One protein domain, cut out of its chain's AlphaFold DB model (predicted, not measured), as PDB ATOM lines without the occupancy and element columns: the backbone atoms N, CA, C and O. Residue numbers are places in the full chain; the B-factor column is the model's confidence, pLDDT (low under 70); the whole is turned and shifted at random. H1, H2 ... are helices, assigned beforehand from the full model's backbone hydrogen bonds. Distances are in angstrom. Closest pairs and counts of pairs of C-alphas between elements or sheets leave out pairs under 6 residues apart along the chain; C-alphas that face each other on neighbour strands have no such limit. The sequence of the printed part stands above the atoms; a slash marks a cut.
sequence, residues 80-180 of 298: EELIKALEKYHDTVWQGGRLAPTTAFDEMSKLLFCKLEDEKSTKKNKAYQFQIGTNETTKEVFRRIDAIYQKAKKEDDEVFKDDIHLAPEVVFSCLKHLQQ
ATOM      1  N   GLU A  80      53.752  31.419 -32.295       85.94
ATOM      2  CA  GLU A  80      53.865  30.011 -32.679       85.94
ATOM      3  C   GLU A  80      52.574  29.481 -33.317       85.94
ATOM      4  O   GLU A  80      52.617  28.587 -34.161       85.94
ATOM      5  N   GLU A  81      51.422  30.021 -32.920       86.06
ATOM      6  CA  GLU A  81      50.117  29.676 -33.482       86.06
ATOM      7  C   GLU A  81      49.890  30.370 -34.830       86.06
ATOM      8  O   GLU A  81      49.382  29.733 -35.755       86.06
ATOM      9  N   LEU A  82      50.354  31.619 -34.979       87.00
ATOM     10  CA  LEU A  82      50.362  32.333 -36.257       87.00
ATOM     11  C   LEU A  82      51.220  31.604 -37.301       87.00
ATOM     12  O   LEU A  82      50.742  31.352 -38.404       87.00
ATOM     13  N   ILE A  83      52.447  31.202 -36.946       86.00
ATOM     14  CA  ILE A  83      53.341  30.453 -37.848       86.00
ATOM     15  C   ILE A  83      52.662  29.165 -38.324       86.00
ATOM     16  O   ILE A  83      52.571  28.924 -39.523       86.00
ATOM     17  N   LYS A  84      52.091  28.377 -37.402       87.06
ATOM     18  CA  LYS A  84      51.376  27.137 -37.752       87.06
ATOM     19  C   LYS A  84      50.170  27.382 -38.659       87.06
ATOM     20  O   LYS A  84      49.848  26.537 -39.493       87.06
ATOM     21  N   ALA A  85      49.462  28.495 -38.472       88.69
ATOM     22  CA  ALA A  85      48.350  28.858 -39.340       88.69
ATOM     23  C   ALA A  85      48.831  29.219 -40.753       88.69
ATOM     24  O   ALA A  85      48.223  28.761 -41.719       88.69
ATOM     25  N   LEU A  86      49.934  29.970 -40.872       87.62
ATOM     26  CA  LEU A  86      50.561  30.306 -42.154       87.62
ATOM     27  C   LEU A  86      51.108  29.064 -42.873       87.62
ATOM     28  O   LEU A  86      50.905  28.936 -44.075       87.62
ATOM     29  N   GLU A  87      51.715  28.118 -42.153       87.19
ATOM     30  CA  GLU A  87      52.185  26.838 -42.708       87.19
ATOM     31  C   GLU A  87      51.032  26.010 -43.296       87.19
ATOM     32  O   GLU A  87      51.084  25.615 -44.460       87.19
ATOM     33  N   LYS A  88      49.945  25.809 -42.535       87.50
ATOM     34  CA  LYS A  88      48.751  25.090 -43.025       87.50
ATOM     35  C   LYS A  88      48.108  25.781 -44.222       87.50
ATOM     36  O   LYS A  88      47.697  25.137 -45.187       87.50
ATOM     37  N   TYR A  89      48.013  27.103 -44.142       90.50
ATOM     38  CA  TYR A  89      47.489  27.920 -45.219       90.50
ATOM     39  C   TYR A  89      48.329  27.757 -46.494       90.50
ATOM     40  O   TYR A  89      47.780  27.488 -47.562       90.50
ATOM     41  N   HIS A  90      49.653  27.828 -46.374       88.50
ATOM     42  CA  HIS A  90      50.570  27.569 -47.477       88.50
ATOM     43  C   HIS A  90      50.375  26.160 -48.046       88.50
ATOM     44  O   HIS A  90      50.282  26.004 -49.260       88.50
ATOM     45  N   ASP A  91      50.293  25.132 -47.199       88.25
ATOM     46  CA  ASP A  91      50.165  23.745 -47.654       88.25
ATOM     47  C   ASP A  91      48.865  23.514 -48.434       88.25
ATOM     48  O   ASP A  91      48.874  22.825 -49.461       88.25
ATOM     49  N   THR A  92      47.780  24.171 -48.014       91.12
ATOM     50  CA  THR A  92      46.504  24.194 -48.745       91.12
ATOM     51  C   THR A  92      46.662  24.803 -50.136       91.12
ATOM     52  O   THR A  92      46.170  24.235 -51.113       91.12
ATOM     53  N   VAL A  93      47.363  25.934 -50.249       91.38
ATOM     54  CA  VAL A  93      47.621  26.596 -51.538       91.38
ATOM     55  C   VAL A  93      48.564  25.761 -52.410       91.38
ATOM     56  O   VAL A  93      48.338  25.611 -53.607       91.38
ATOM     57  N   TRP A  94      49.602  25.168 -51.822       88.25
ATOM     58  CA  TRP A  94      50.627  24.404 -52.531       88.25
ATOM     59  C   TRP A  94      50.118  23.059 -53.074       88.25
ATOM     60  O   TRP A  94      50.675  22.531 -54.044       88.25
ATOM     61  N   GLN A  95      49.064  22.497 -52.465       87.06
ATOM     62  CA  GLN A  95      48.383  21.265 -52.888       87.06
ATOM     63  C   GLN A  95      49.335  20.081 -53.148       87.06
ATOM     64  O   GLN A  95      49.145  19.311 -54.091       87.06
ATOM     65  N   GLY A  96      50.390  19.949 -52.339       81.75
ATOM     66  CA  GLY A  96      51.375  18.871 -52.477       81.75
ATOM     67  C   GLY A  96      52.279  18.981 -53.711       81.75
ATOM     68  O   GLY A  96      52.702  17.958 -54.239       81.75
ATOM     69  N   GLY A  97      52.563  20.198 -54.188       79.81
ATOM     70  CA  GLY A  97      53.492  20.429 -55.301       79.81
ATOM     71  C   GLY A  97      52.837  20.639 -56.659       79.81
ATOM     72  O   GLY A  97      53.539  20.658 -57.666       79.81
ATOM     73  N   ARG A  98      51.510  20.817 -56.713       84.69
ATOM     74  CA  ARG A  98      50.813  21.153 -57.970       84.69
ATOM     75  C   ARG A  98      51.191  22.530 -58.495       84.69
ATOM     76  O   ARG A  98      51.210  22.735 -59.704       84.69
ATOM     77  N   LEU A  99      51.466  23.463 -57.587       84.38
ATOM     78  CA  LEU A  99      51.950  24.793 -57.921       84.38
ATOM     79  C   LEU A  99      53.460  24.867 -57.709       84.38
ATOM     80  O   LEU A  99      53.992  24.365 -56.712       84.38
ATOM     81  N   ALA A 100      54.140  25.558 -58.626       82.69
ATOM     82  CA  ALA A 100      55.498  26.017 -58.379       82.69
ATOM     83  C   ALA A 100      55.493  26.879 -57.104       82.69
ATOM     84  O   ALA A 100      54.549  27.653 -56.918       82.69
ATOM     85  N   PRO A 101      56.501  26.777 -56.220       78.81
ATOM     86  CA  PRO A 101      56.473  27.519 -54.966       78.81
ATOM     87  C   PRO A 101      56.236  29.023 -55.177       78.81
ATOM     88  O   PRO A 101      55.349  29.580 -54.547       78.81
ATOM     89  N   THR A 102      56.891  29.679 -56.132       76.62
ATOM     90  CA  THR A 102      56.652  31.110 -56.373       76.62
ATOM     91  C   THR A 102      55.204  31.436 -56.747       76.62
ATOM     92  O   THR A 102      54.665  32.417 -56.248       76.62
ATOM     93  N   THR A 103      54.540  30.593 -57.542       83.88
ATOM     94  CA  THR A 103      53.103  30.716 -57.837       83.88
ATOM     95  C   THR A 103      52.245  30.469 -56.600       83.88
ATOM     96  O   THR A 103      51.295  31.203 -56.358       83.88
ATOM     97  N   ALA A 104      52.578  29.460 -55.790       86.00
ATOM     98  CA  ALA A 104      51.867  29.202 -54.540       86.00
ATOM     99  C   ALA A 104      51.975  30.403 -53.592       86.00
ATOM    100  O   ALA A 104      50.983  30.810 -53.000       86.00
ATOM    101  N   PHE A 105      53.157  31.007 -53.493       81.31
ATOM    102  CA  PHE A 105      53.374  32.205 -52.698       81.31
ATOM    103  C   PHE A 105      52.626  33.425 -53.251       81.31
ATOM    104  O   PHE A 105      52.060  34.200 -52.482       81.31
ATOM    105  N   ASP A 106      52.600  33.596 -54.571       82.12
ATOM    106  CA  ASP A 106      51.847  34.663 -55.232       82.12
ATOM    107  C   ASP A 106      50.348  34.568 -54.907       82.12
ATOM    108  O   ASP A 106      49.755  35.519 -54.403       82.12
ATOM    109  N   GLU A 107      49.749  33.388 -55.078       89.38
ATOM    110  CA  GLU A 107      48.344  33.144 -54.729       89.38
ATOM    111  C   GLU A 107      48.086  33.263 -53.217       89.38
ATOM    112  O   GLU A 107      47.037  33.748 -52.786       89.38
ATOM    113  N   MET A 108      49.067  32.870 -52.399       88.00
ATOM    114  CA  MET A 108      49.021  33.039 -50.950       88.00
ATOM    115  C   MET A 108      48.995  34.530 -50.557       88.00
ATOM    116  O   MET A 108      48.221  34.987 -49.718       88.00
ATOM    117  N   SER A 109      49.825  35.331 -51.210       83.94
ATOM    118  CA  SER A 109      49.917  36.769 -50.969       83.94
ATOM    119  C   SER A 109      48.597  37.478 -51.275       83.94
ATOM    120  O   SER A 109      48.144  38.309 -50.490       83.94
ATOM    121  N   LYS A 110      47.917  37.086 -52.362       88.44
ATOM    122  CA  LYS A 110      46.622  37.657 -52.768       88.44
ATOM    123  C   LYS A 110      45.536  37.481 -51.703       88.44
ATOM    124  O   LYS A 110      44.880  38.458 -51.336       88.44
ATOM    125  N   LEU A 111      45.334  36.267 -51.174       91.88
ATOM    126  CA  LEU A 111      44.287  36.063 -50.158       91.88
ATOM    127  C   LEU A 111      44.688  36.642 -48.800       91.88
ATOM    128  O   LEU A 111      43.820  37.147 -48.085       91.88
ATOM    129  N   LEU A 112      45.975  36.600 -48.441       88.56
ATOM    130  CA  LEU A 112      46.448  37.247 -47.221       88.56
ATOM    131  C   LEU A 112      46.190  38.756 -47.278       88.56
ATOM    132  O   LEU A 112      45.682  39.318 -46.314       88.56
ATOM    133  N   PHE A 113      46.426  39.400 -48.421       85.81
ATOM    134  CA  PHE A 113      46.086  40.809 -48.599       85.81
ATOM    135  C   PHE A 113      44.586  41.077 -48.451       85.81
ATOM    136  O   PHE A 113      44.198  41.996 -47.735       85.81
ATOM    137  N   CYS A 114      43.728  40.233 -49.037       91.44
ATOM    138  CA  CYS A 114      42.276  40.344 -48.850       91.44
ATOM    139  C   CYS A 114      41.878  40.287 -47.370       91.44
ATOM    140  O   CYS A 114      40.977  41.004 -46.941       91.44
ATOM    141  N   LYS A 115      42.548  39.437 -46.585       92.31
ATOM    142  CA  LYS A 115      42.336  39.331 -45.140       92.31
ATOM    143  C   LYS A 115      42.741  40.619 -44.419       92.31
ATOM    144  O   LYS A 115      41.948  41.137 -43.635       92.31
ATOM    145  N   LEU A 116      43.929  41.152 -44.707       87.88
ATOM    146  CA  LEU A 116      44.415  42.406 -44.115       87.88
ATOM    147  C   LEU A 116      43.485  43.585 -44.456       87.88
ATOM    148  O   LEU A 116      43.143  44.380 -43.577       87.88
ATOM    149  N   GLU A 117      43.024  43.669 -45.705       87.75
ATOM    150  CA  GLU A 117      42.120  44.726 -46.166       87.75
ATOM    151  C   GLU A 117      40.721  44.606 -45.540       87.75
ATOM    152  O   GLU A 117      40.134  45.609 -45.125       87.75
ATOM    153  N   ASP A 118      40.183  43.393 -45.391       93.94
ATOM    154  CA  ASP A 118      38.903  43.173 -44.708       93.94
ATOM    155  C   ASP A 118      38.961  43.570 -43.222       93.94
ATOM    156  O   ASP A 118      38.061  44.249 -42.718       93.94
ATOM    157  N   GLU A 119      40.038  43.212 -42.518       92.69
ATOM    158  CA  GLU A 119      40.250  43.590 -41.114       92.69
ATOM    159  C   GLU A 119      40.281  45.112 -40.913       92.69
ATOM    160  O   GLU A 119      39.660  45.657 -39.984       92.69
ATOM    161  N   LYS A 120      40.980  45.803 -41.821       88.19
ATOM    162  CA  LYS A 120      41.135  47.260 -41.825       88.19
ATOM    163  C   LYS A 120      39.820  47.963 -42.154       88.19
ATOM    164  O   LYS A 120      39.368  48.819 -41.389       88.19
ATOM    165  N   SER A 121      39.188  47.587 -43.263       90.44
ATOM    166  CA  SER A 121      38.028  48.288 -43.827       90.44
ATOM    167  C   SER A 121      36.706  47.985 -43.111       90.44
ATOM    168  O   SER A 121      35.774  48.801 -43.158       90.44
ATOM    169  N   THR A 122      36.607  46.855 -42.396       94.06
ATOM    170  CA  THR A 122      35.398  46.502 -41.641       94.06
ATOM    171  C   THR A 122      35.100  47.552 -40.569       94.06
ATOM    172  O   THR A 122      35.949  47.917 -39.752       94.06
ATOM    173  N   LYS A 123      33.856  48.047 -40.554       94.44
ATOM    174  CA  LYS A 123      33.364  49.037 -39.581       94.44
ATOM    175  C   LYS A 123      32.870  48.364 -38.296       94.44
ATOM    176  O   LYS A 123      32.442  47.213 -38.313       94.44
ATOM    177  N   LYS A 124      32.863  49.111 -37.185       93.88
ATOM    178  CA  LYS A 124      32.335  48.650 -35.888       93.88
ATOM    179  C   LYS A 124      30.923  48.060 -36.039       93.88
ATOM    180  O   LYS A 124      30.079  48.636 -36.729       93.88
ATOM    181  N   ASN A 125      30.670  46.933 -35.375       92.56
ATOM    182  CA  ASN A 125      29.416  46.167 -35.404       92.56
ATOM    183  C   ASN A 125      29.021  45.598 -36.784       92.56
ATOM    184  O   ASN A 125      27.867  45.214 -36.985       92.56
ATOM    185  N   LYS A 126      29.942  45.539 -37.753       96.56
ATOM    186  CA  LYS A 126      29.738  44.836 -39.028       96.56
ATOM    187  C   LYS A 126      30.469  43.496 -39.029       96.56
ATOM    188  O   LYS A 126      31.431  43.307 -38.287       96.56
ATOM    189  N   ALA A 127      29.960  42.564 -39.833       96.00
ATOM    190  CA  ALA A 127      30.588  41.267 -40.045       96.00
ATOM    191  C   ALA A 127      31.821  41.426 -40.936       96.00
ATOM    192  O   ALA A 127      31.744  42.113 -41.959       96.00
ATOM    193  N   TYR A 128      32.904  40.745 -40.574       96.75
ATOM    194  CA  TYR A 128      34.063  40.585 -41.450       96.75
ATOM    195  C   TYR A 128      33.645  39.856 -42.729       96.75
ATOM    196  O   TYR A 128      32.871  38.898 -42.675       96.75
ATOM    197  N   GLN A 129      34.111  40.309 -43.886       96.44
ATOM    198  CA  GLN A 129      33.852  39.648 -45.160       96.44
ATOM    199  C   GLN A 129      34.927  38.613 -45.498       96.44
ATOM    200  O   GLN A 129      34.797  37.965 -46.522       96.44
ATOM    201  N   PHE A 130      35.948  38.386 -44.671       96.38
ATOM    202  CA  PHE A 130      36.897  37.278 -44.811       96.38
ATOM    203  C   PHE A 130      36.562  36.148 -43.822       96.38
ATOM    204  O   PHE A 130      37.274  35.888 -42.855       96.38
ATOM    205  N   GLN A 131      35.425  35.486 -44.025       95.69
ATOM    206  CA  GLN A 131      35.013  34.303 -43.254       95.69
ATOM    207  C   GLN A 131      34.069  33.417 -44.070       95.69
ATOM    208  O   GLN A 131      33.669  33.806 -45.165       95.69
ATOM    209  N   ILE A 132      33.705  32.244 -43.559       95.06
ATOM    210  CA  ILE A 132      32.710  31.354 -44.172       95.06
ATOM    211  C   ILE A 132      31.350  31.574 -43.499       95.06
ATOM    212  O   ILE A 132      31.240  31.533 -42.271       95.06
ATOM    213  N   GLY A 133      30.317  31.829 -44.300       93.19
ATOM    214  CA  GLY A 133      28.945  31.978 -43.838       93.19
ATOM    215  C   GLY A 133      28.197  30.651 -43.703       93.19
ATOM    216  O   GLY A 133      28.604  29.614 -44.225       93.19
ATOM    217  N   THR A 134      27.067  30.682 -42.997       91.50
ATOM    218  CA  THR A 134      26.195  29.510 -42.846       91.50
ATOM    219  C   THR A 134      25.616  29.068 -44.187       91.50
ATOM    220  O   THR A 134      24.981  29.865 -44.877       91.50
ATOM    221  N   ASN A 135      25.791  27.783 -44.511       88.38
ATOM    222  CA  ASN A 135      25.365  27.124 -45.750       88.38
ATOM    223  C   ASN A 135      25.868  27.819 -47.028       88.38
ATOM    224  O   ASN A 135      25.250  27.697 -48.085       88.38
ATOM    225  N   GLU A 136      26.964  28.571 -46.932       91.62
ATOM    226  CA  GLU A 136      27.542  29.279 -48.068       91.62
ATOM    227  C   GLU A 136      28.373  28.313 -48.920       91.62
ATOM    228  O   GLU A 136      29.224  27.572 -48.421       91.62
ATOM    229  N   THR A 137      28.129  28.313 -50.228       92.50
ATOM    230  CA  THR A 137      28.844  27.441 -51.163       92.50
ATOM    231  C   THR A 137      30.264  27.946 -51.430       92.50
ATOM    232  O   THR A 137      30.557  29.139 -51.332       92.50
ATOM    233  N   THR A 138      31.156  27.055 -51.878       93.75
ATOM    234  CA  THR A 138      32.537  27.422 -52.256       93.75
ATOM    235  C   THR A 138      32.581  28.535 -53.307       93.75
ATOM    236  O   THR A 138      33.430  29.421 -53.241       93.75
ATOM    237  N   LYS A 139      31.631  28.538 -54.251       95.12
ATOM    238  CA  LYS A 139      31.518  29.555 -55.308       95.12
ATOM    239  C   LYS A 139      31.061  30.915 -54.782       95.12
ATOM    240  O   LYS A 139      31.519  31.935 -55.289       95.12
ATOM    241  N   GLU A 140      30.154  30.945 -53.810       95.50
ATOM    242  CA  GLU A 140      29.700  32.193 -53.181       95.50
ATOM    243  C   GLU A 140      30.817  32.824 -52.355       95.50
ATOM    244  O   GLU A 140      31.115  34.005 -52.549       95.50
ATOM    245  N   VAL A 141      31.513  32.010 -51.552       95.75
ATOM    246  CA  VAL A 141      32.711  32.436 -50.820       95.75
ATOM    247  C   VAL A 141      33.751  33.003 -51.785       95.75
ATOM    248  O   VAL A 141      34.225  34.118 -51.579       95.75
ATOM    249  N   PHE A 142      34.068  32.285 -52.867       97.12
ATOM    250  CA  PHE A 142      35.035  32.749 -53.862       97.12
ATOM    251  C   PHE A 142      34.652  34.111 -54.449       97.12
ATOM    252  O   PHE A 142      35.474  35.017 -54.441       97.12
ATOM    253  N   ARG A 143      33.399  34.296 -54.891       97.31
ATOM    254  CA  ARG A 143      32.933  35.582 -55.447       97.31
ATOM    255  C   ARG A 143      33.077  36.735 -54.455       97.31
ATOM    256  O   ARG A 143      33.414  37.843 -54.857       97.31
ATOM    257  N   ARG A 144      32.801  36.490 -53.172       96.62
ATOM    258  CA  ARG A 144      32.943  37.506 -52.123       96.62
ATOM    259  C   ARG A 144      34.407  37.872 -51.891       96.62
ATOM    260  O   ARG A 144      34.712  39.056 -51.795       96.62
ATOM    261  N   ILE A 145      35.300  36.886 -51.834       96.88
ATOM    262  CA  ILE A 145      36.740  37.127 -51.668       96.88
ATOM    263  C   ILE A 145      37.342  37.802 -52.902       96.88
ATOM    264  O   ILE A 145      38.095  38.760 -52.756       96.88
ATOM    265  N   ASP A 146      36.948  37.384 -54.102       95.62
ATOM    266  CA  ASP A 146      37.353  38.034 -55.347       95.62
ATOM    267  C   ASP A 146      36.879  39.495 -55.392       95.62
ATOM    268  O   ASP A 146      37.650  40.380 -55.731       95.62
ATOM    269  N   ALA A 147      35.667  39.812 -54.923       94.69
ATOM    270  CA  ALA A 147      35.219  41.203 -54.835       94.69
ATOM    271  C   ALA A 147      36.087  42.067 -53.895       94.69
ATOM    272  O   ALA A 147      36.335  43.237 -54.201       94.69
ATOM    273  N   ILE A 148      36.566  41.506 -52.775       93.12
ATOM    274  CA  ILE A 148      37.526  42.185 -51.886       93.12
ATOM    275  C   ILE A 148      38.839  42.410 -52.638       93.12
ATOM    276  O   ILE A 148      39.339  43.533 -52.662       93.12
ATOM    277  N   TYR A 149      39.349  41.371 -53.302       92.25
ATOM    278  CA  TYR A 149      40.588  41.427 -54.070       92.25
ATOM    279  C   TYR A 149      40.541  42.466 -55.193       92.25
ATOM    280  O   TYR A 149      41.428  43.304 -55.301       92.25
ATOM    281  N   GLN A 150      39.475  42.476 -55.993       91.56
ATOM    282  CA  GLN A 150      39.304  43.408 -57.108       91.56
ATOM    283  C   GLN A 150      39.149  44.860 -56.640       91.56
ATOM    284  O   GLN A 150      39.519  45.786 -57.362       91.56
ATOM    285  N   LYS A 151      38.603  45.088 -55.438       89.12
ATOM    286  CA  LYS A 151      38.592  46.421 -54.822       89.12
ATOM    287  C   LYS A 151      40.013  46.838 -54.434       89.12
ATOM    288  O   LYS A 151      40.450  47.911 -54.833       89.12
ATOM    289  N   ALA A 152      40.718  45.966 -53.721       83.12
ATOM    290  CA  ALA A 152      42.105  46.141 -53.301       83.12
ATOM    291  C   ALA A 152      43.053  46.429 -54.482       83.12
ATOM    292  O   ALA A 152      43.808  47.393 -54.465       83.12
ATOM    293  N   LYS A 153      42.940  45.641 -55.553       85.31
ATOM    294  CA  LYS A 153      43.718  45.762 -56.790       85.31
ATOM    295  C   LYS A 153      43.574  47.120 -57.484       85.31
ATOM    296  O   LYS A 153      44.499  47.569 -58.142       85.31
ATOM    297  N   LYS A 154      42.420  47.783 -57.350       85.00
ATOM    298  CA  LYS A 154      42.209  49.135 -57.897       85.00
ATOM    299  C   LYS A 154      42.862  50.229 -57.060       85.00
ATOM    300  O   LYS A 154      43.073  51.321 -57.574       85.00
ATOM    301  N   GLU A 155      43.093  49.964 -55.777       76.81
ATOM    302  CA  GLU A 155      43.735  50.903 -54.859       76.81
ATOM    303  C   GLU A 155      45.272  50.787 -54.931       76.81
ATOM    304  O   GLU A 155      45.947  51.789 -54.711       76.81
ATOM    305  N   ASP A 156      45.810  49.612 -55.291       70.75
ATOM    306  CA  ASP A 156      47.252  49.342 -55.421       70.75
ATOM    307  C   ASP A 156      47.556  48.359 -56.582       70.75
ATOM    308  O   ASP A 156      47.647  47.136 -56.404       70.75
ATOM    309  N   ASP A 157      47.671  48.893 -57.803       71.38
ATOM    310  CA  ASP A 157      47.883  48.128 -59.043       71.38
ATOM    311  C   ASP A 157      49.337  47.656 -59.232       71.38
ATOM    312  O   ASP A 157      49.608  46.681 -59.943       71.38
ATOM    313  N   GLU A 158      50.286  48.294 -58.546       68.62
ATOM    314  CA  GLU A 158      51.699  47.932 -58.582       68.62
ATOM    315  C   GLU A 158      52.035  46.658 -57.795       68.62
ATOM    316  O   GLU A 158      53.058  46.010 -58.077       68.62
ATOM    317  N   VAL A 159      51.234  46.322 -56.780       67.25
ATOM    318  CA  VAL A 159      51.406  45.111 -55.962       67.25
ATOM    319  C   VAL A 159      50.638  43.933 -56.572       67.25
ATOM    320  O   VAL A 159      51.146  42.808 -56.573       67.25
ATOM    321  N   PHE A 160      49.458  44.182 -57.153       71.25
ATOM    322  CA  PHE A 160      48.528  43.144 -57.610       71.25
ATOM    323  C   PHE A 160      48.170  43.285 -59.093       71.25
ATOM    324  O   PHE A 160      47.179  43.903 -59.464       71.25
ATOM    325  N   LYS A 161      48.953  42.650 -59.966       72.69
ATOM    326  CA  LYS A 161      48.731  42.722 -61.423       72.69
ATOM    327  C   LYS A 161      47.715  41.694 -61.928       72.69
ATOM    328  O   LYS A 161      46.870  42.003 -62.768       72.69
ATOM    329  N   ASP A 162      47.758  40.492 -61.371       84.00
ATOM    330  CA  ASP A 162      46.985  39.341 -61.844       84.00
ATOM    331  C   ASP A 162      45.705  39.119 -61.036       84.00
ATOM    332  O   ASP A 162      45.465  39.817 -60.058       84.00
ATOM    333  N   ASP A 163      44.841  38.204 -61.471       90.44
ATOM    334  CA  ASP A 163      43.662  37.784 -60.703       90.44
ATOM    335  C   ASP A 163      43.987  36.570 -59.813       90.44
ATOM    336  O   ASP A 163      45.092  36.015 -59.865       90.44
ATOM    337  N   ILE A 164      43.043  36.175 -58.954       92.44
ATOM    338  CA  ILE A 164      43.151  34.945 -58.159       92.44
ATOM    339  C   ILE A 164      42.910  33.748 -59.085       92.44
ATOM    340  O   ILE A 164      41.836  33.622 -59.676       92.44
ATOM    341  N   HIS A 165      43.880  32.836 -59.168       92.88
ATOM    342  CA  HIS A 165      43.788  31.634 -60.011       92.88
ATOM    343  C   HIS A 165      43.469  30.360 -59.224       92.88
ATOM    344  O   HIS A 165      43.317  29.282 -59.805       92.88
ATOM    345  N   LEU A 166      43.362  30.456 -57.898       93.88
ATOM    346  CA  LEU A 166      42.966  29.333 -57.057       93.88
ATOM    347  C   LEU A 166      41.524  28.898 -57.330       93.88
ATOM    348  O   LEU A 166      40.611  29.713 -57.452       93.88
ATOM    349  N   ALA A 167      41.302  27.582 -57.346       95.19
ATOM    350  CA  ALA A 167      39.956  27.033 -57.429       95.19
ATOM    351  C   ALA A 167      39.119  27.423 -56.187       95.19
ATOM    352  O   ALA A 167      39.675  27.512 -55.083       95.19
ATOM    353  N   PRO A 168      37.786  27.592 -56.315       96.00
ATOM    354  CA  PRO A 168      36.912  27.982 -55.203       96.00
ATOM    355  C   PRO A 168      37.045  27.104 -53.954       96.00
ATOM    356  O   PRO A 168      36.975  27.596 -52.831       96.00
ATOM    357  N   GLU A 169      37.271  25.802 -54.134       93.00
ATOM    358  CA  GLU A 169      37.466  24.842 -53.046       93.00
ATOM    359  C   GLU A 169      38.745  25.129 -52.251       93.00
ATOM    360  O   GLU A 169      38.757  24.985 -51.032       93.00
ATOM    361  N   VAL A 170      39.810  25.564 -52.932       94.12
ATOM    362  CA  VAL A 170      41.091  25.899 -52.298       94.12
ATOM    363  C   VAL A 170      40.946  27.177 -51.490       94.12
ATOM    364  O   VAL A 170      41.334  27.198 -50.326       94.12
ATOM    365  N   VAL A 171      40.321  28.209 -52.066       96.00
ATOM    366  CA  VAL A 171      40.043  29.470 -51.359       96.00
ATOM    367  C   VAL A 171      39.198  29.212 -50.113       96.00
ATOM    368  O   VAL A 171      39.532  29.691 -49.031       96.00
ATOM    369  N   PHE A 172      38.154  28.388 -50.229       93.81
ATOM    370  CA  PHE A 172      37.320  27.997 -49.095       93.81
ATOM    371  C   PHE A 172      38.140  27.341 -47.974       93.81
ATOM    372  O   PHE A 172      38.021  27.740 -46.817       93.81
ATOM    373  N   SER A 173      39.008  26.378 -48.301       91.94
ATOM    374  CA  SER A 173      39.897  25.752 -47.313       91.94
ATOM    375  C   SER A 173      40.890  26.746 -46.704       91.94
ATOM    376  O   SER A 173      41.079  26.745 -45.491       91.94
ATOM    377  N   CYS A 174      41.443  27.671 -47.495       93.69
ATOM    378  CA  CYS A 174      42.336  28.720 -46.994       93.69
ATOM    379  C   CYS A 174      41.660  29.591 -45.924       93.69
ATOM    380  O   CYS A 174      42.248  29.871 -44.877       93.69
ATOM    381  N   LEU A 175      40.393  29.968 -46.140       94.31
ATOM    382  CA  LEU A 175      39.619  30.745 -45.169       94.31
ATOM    383  C   LEU A 175      39.468  30.012 -43.833       94.31
ATOM    384  O   LEU A 175      39.519  30.663 -42.791       94.31
ATOM    385  N   LYS A 176      39.345  28.677 -43.825       90.75
ATOM    386  CA  LYS A 176      39.233  27.894 -42.579       90.75
ATOM    387  C   LYS A 176      40.425  28.103 -41.645       90.75
ATOM    388  O   LYS A 176      40.252  28.061 -40.427       90.75
ATOM    389  N   HIS A 177      41.615  28.333 -42.197       91.00
ATOM    390  CA  HIS A 177      42.835  28.541 -41.416       91.00
ATOM    391  C   HIS A 177      42.977  29.978 -40.900       91.00
ATOM    392  O   HIS A 177      43.525  30.179 -39.818       91.00
ATOM    393  N   LEU A 178      42.460  30.965 -41.640       91.81
ATOM    394  CA  LEU A 178      42.740  32.385 -41.396       91.81
ATOM    395  C   LEU A 178      41.565  33.177 -40.804       91.81
ATOM    396  O   LEU A 178      41.793  34.177 -40.127       91.81
ATOM    397  N   GLN A 179      40.314  32.757 -41.024       94.25
ATOM    398  CA  GLN A 179      39.118  33.578 -40.761       94.25
ATOM    399  C   GLN A 179      38.973  34.077 -39.320       94.25
ATOM    400  O   GLN A 179      38.372  35.119 -39.099       94.25
ATOM    401  N   GLN A 180      39.518  33.355 -38.338       92.75
ATOM    402  CA  GLN A 180      39.409  33.736 -36.929       92.75
ATOM    403  C   GLN A 180      40.554  34.619 -36.433       92.75
ATOM    404  O   GLN A 180      40.481  35.090 -35.304       92.75
TER     405      GLN A 180
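This is residues 80 to 180 of the 298 residues of the protein "N6_Mtase domain-containing protein" of Rhipilia penicilloides (UniProt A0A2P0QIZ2). Two helices, H1 and H4, lie side by side and run opposite ways, while the longest helix, H2, starts at the last residues of H1 and is crossed at about a right angle by H3, whose first residues come back to H4. The four helices thus follow each other in a ring of contacts, H1 to H2 to H3 to H4 and back to H1, and the longest axis of the domain runs along H2. A long loop, residues 122 to 137, leads from the last residue of H2 to the first of H3, and a second one, residues 156 to 167, leads from H3 back to H4. The printed part has 101 residues with four named helices, in the order H1, H2, H3, H4, and no named strand; its class is all helix. It is compact, with a radius of gyration of the C-alphas of 13.2 A, and spans 40 by 31 by 30 A.

H1, residues 80 to 94, touches H2, residues 101 to 121, with residues 89 to 94 alone, at a steep tilt of 55 degrees, opposite ways. The closest C-alphas are those of Trp 94 and Ala 104, 5.3 A apart. H2 touches H3, residues 138 to 155, about perpendicular at 81 degrees; H2 does this with residues 110 to 118 alone and H3 with 145 to 152 alone, and the closest C-alphas, of Cys 114 and Tyr 149, are 5.6 A apart. H3 touches H4, residues 168 to 178, with residues 138 to 142 alone, about perpendicular at 75 degrees; the closest C-alphas, of Phe 142 and Pro 168, are 5.3 A apart. H4 touches H1 at a shallow tilt of 7 degrees, opposite ways, and the closest C-alphas, of Tyr 89 and Cys 174, are 5.5 A apart. The helix packing is mostly crossed: of the four touching pairs, 1 is at a shallow tilt. H2 and H4 are close but not clearly touching, with the C-alphas of Lys 115 and Leu 178 closest at 7.9 A. H1 and H3 are apart. Every O i to N i+4 pair is within hydrogen-bond range in H1 and H2; in H3 it is 13 of 14 and in H4 6 of 7.

H1 begins at C-alpha 80 at (53.865, 30.011, -32.679) and is 20.9 A long from first to last C-alpha. H2 measures 29.9 A, from C-alpha 101 at (56.473, 27.519, -54.966) to C-alpha 121. H3 measures 26.1 A. H4 measures 15.6 A and ends at C-alpha 178 at (42.740, 32.385, -41.396).

The two C-alphas farthest apart are those of Gly 97 and Asn 125, 40.5 A. The printed part has no cut. The link from H1 to H2 is short, and those from H2 to H3 and from H3 to H4 are long. The mean pLDDT of the printed part is 89.1, and residues 158 to 159 are under 70.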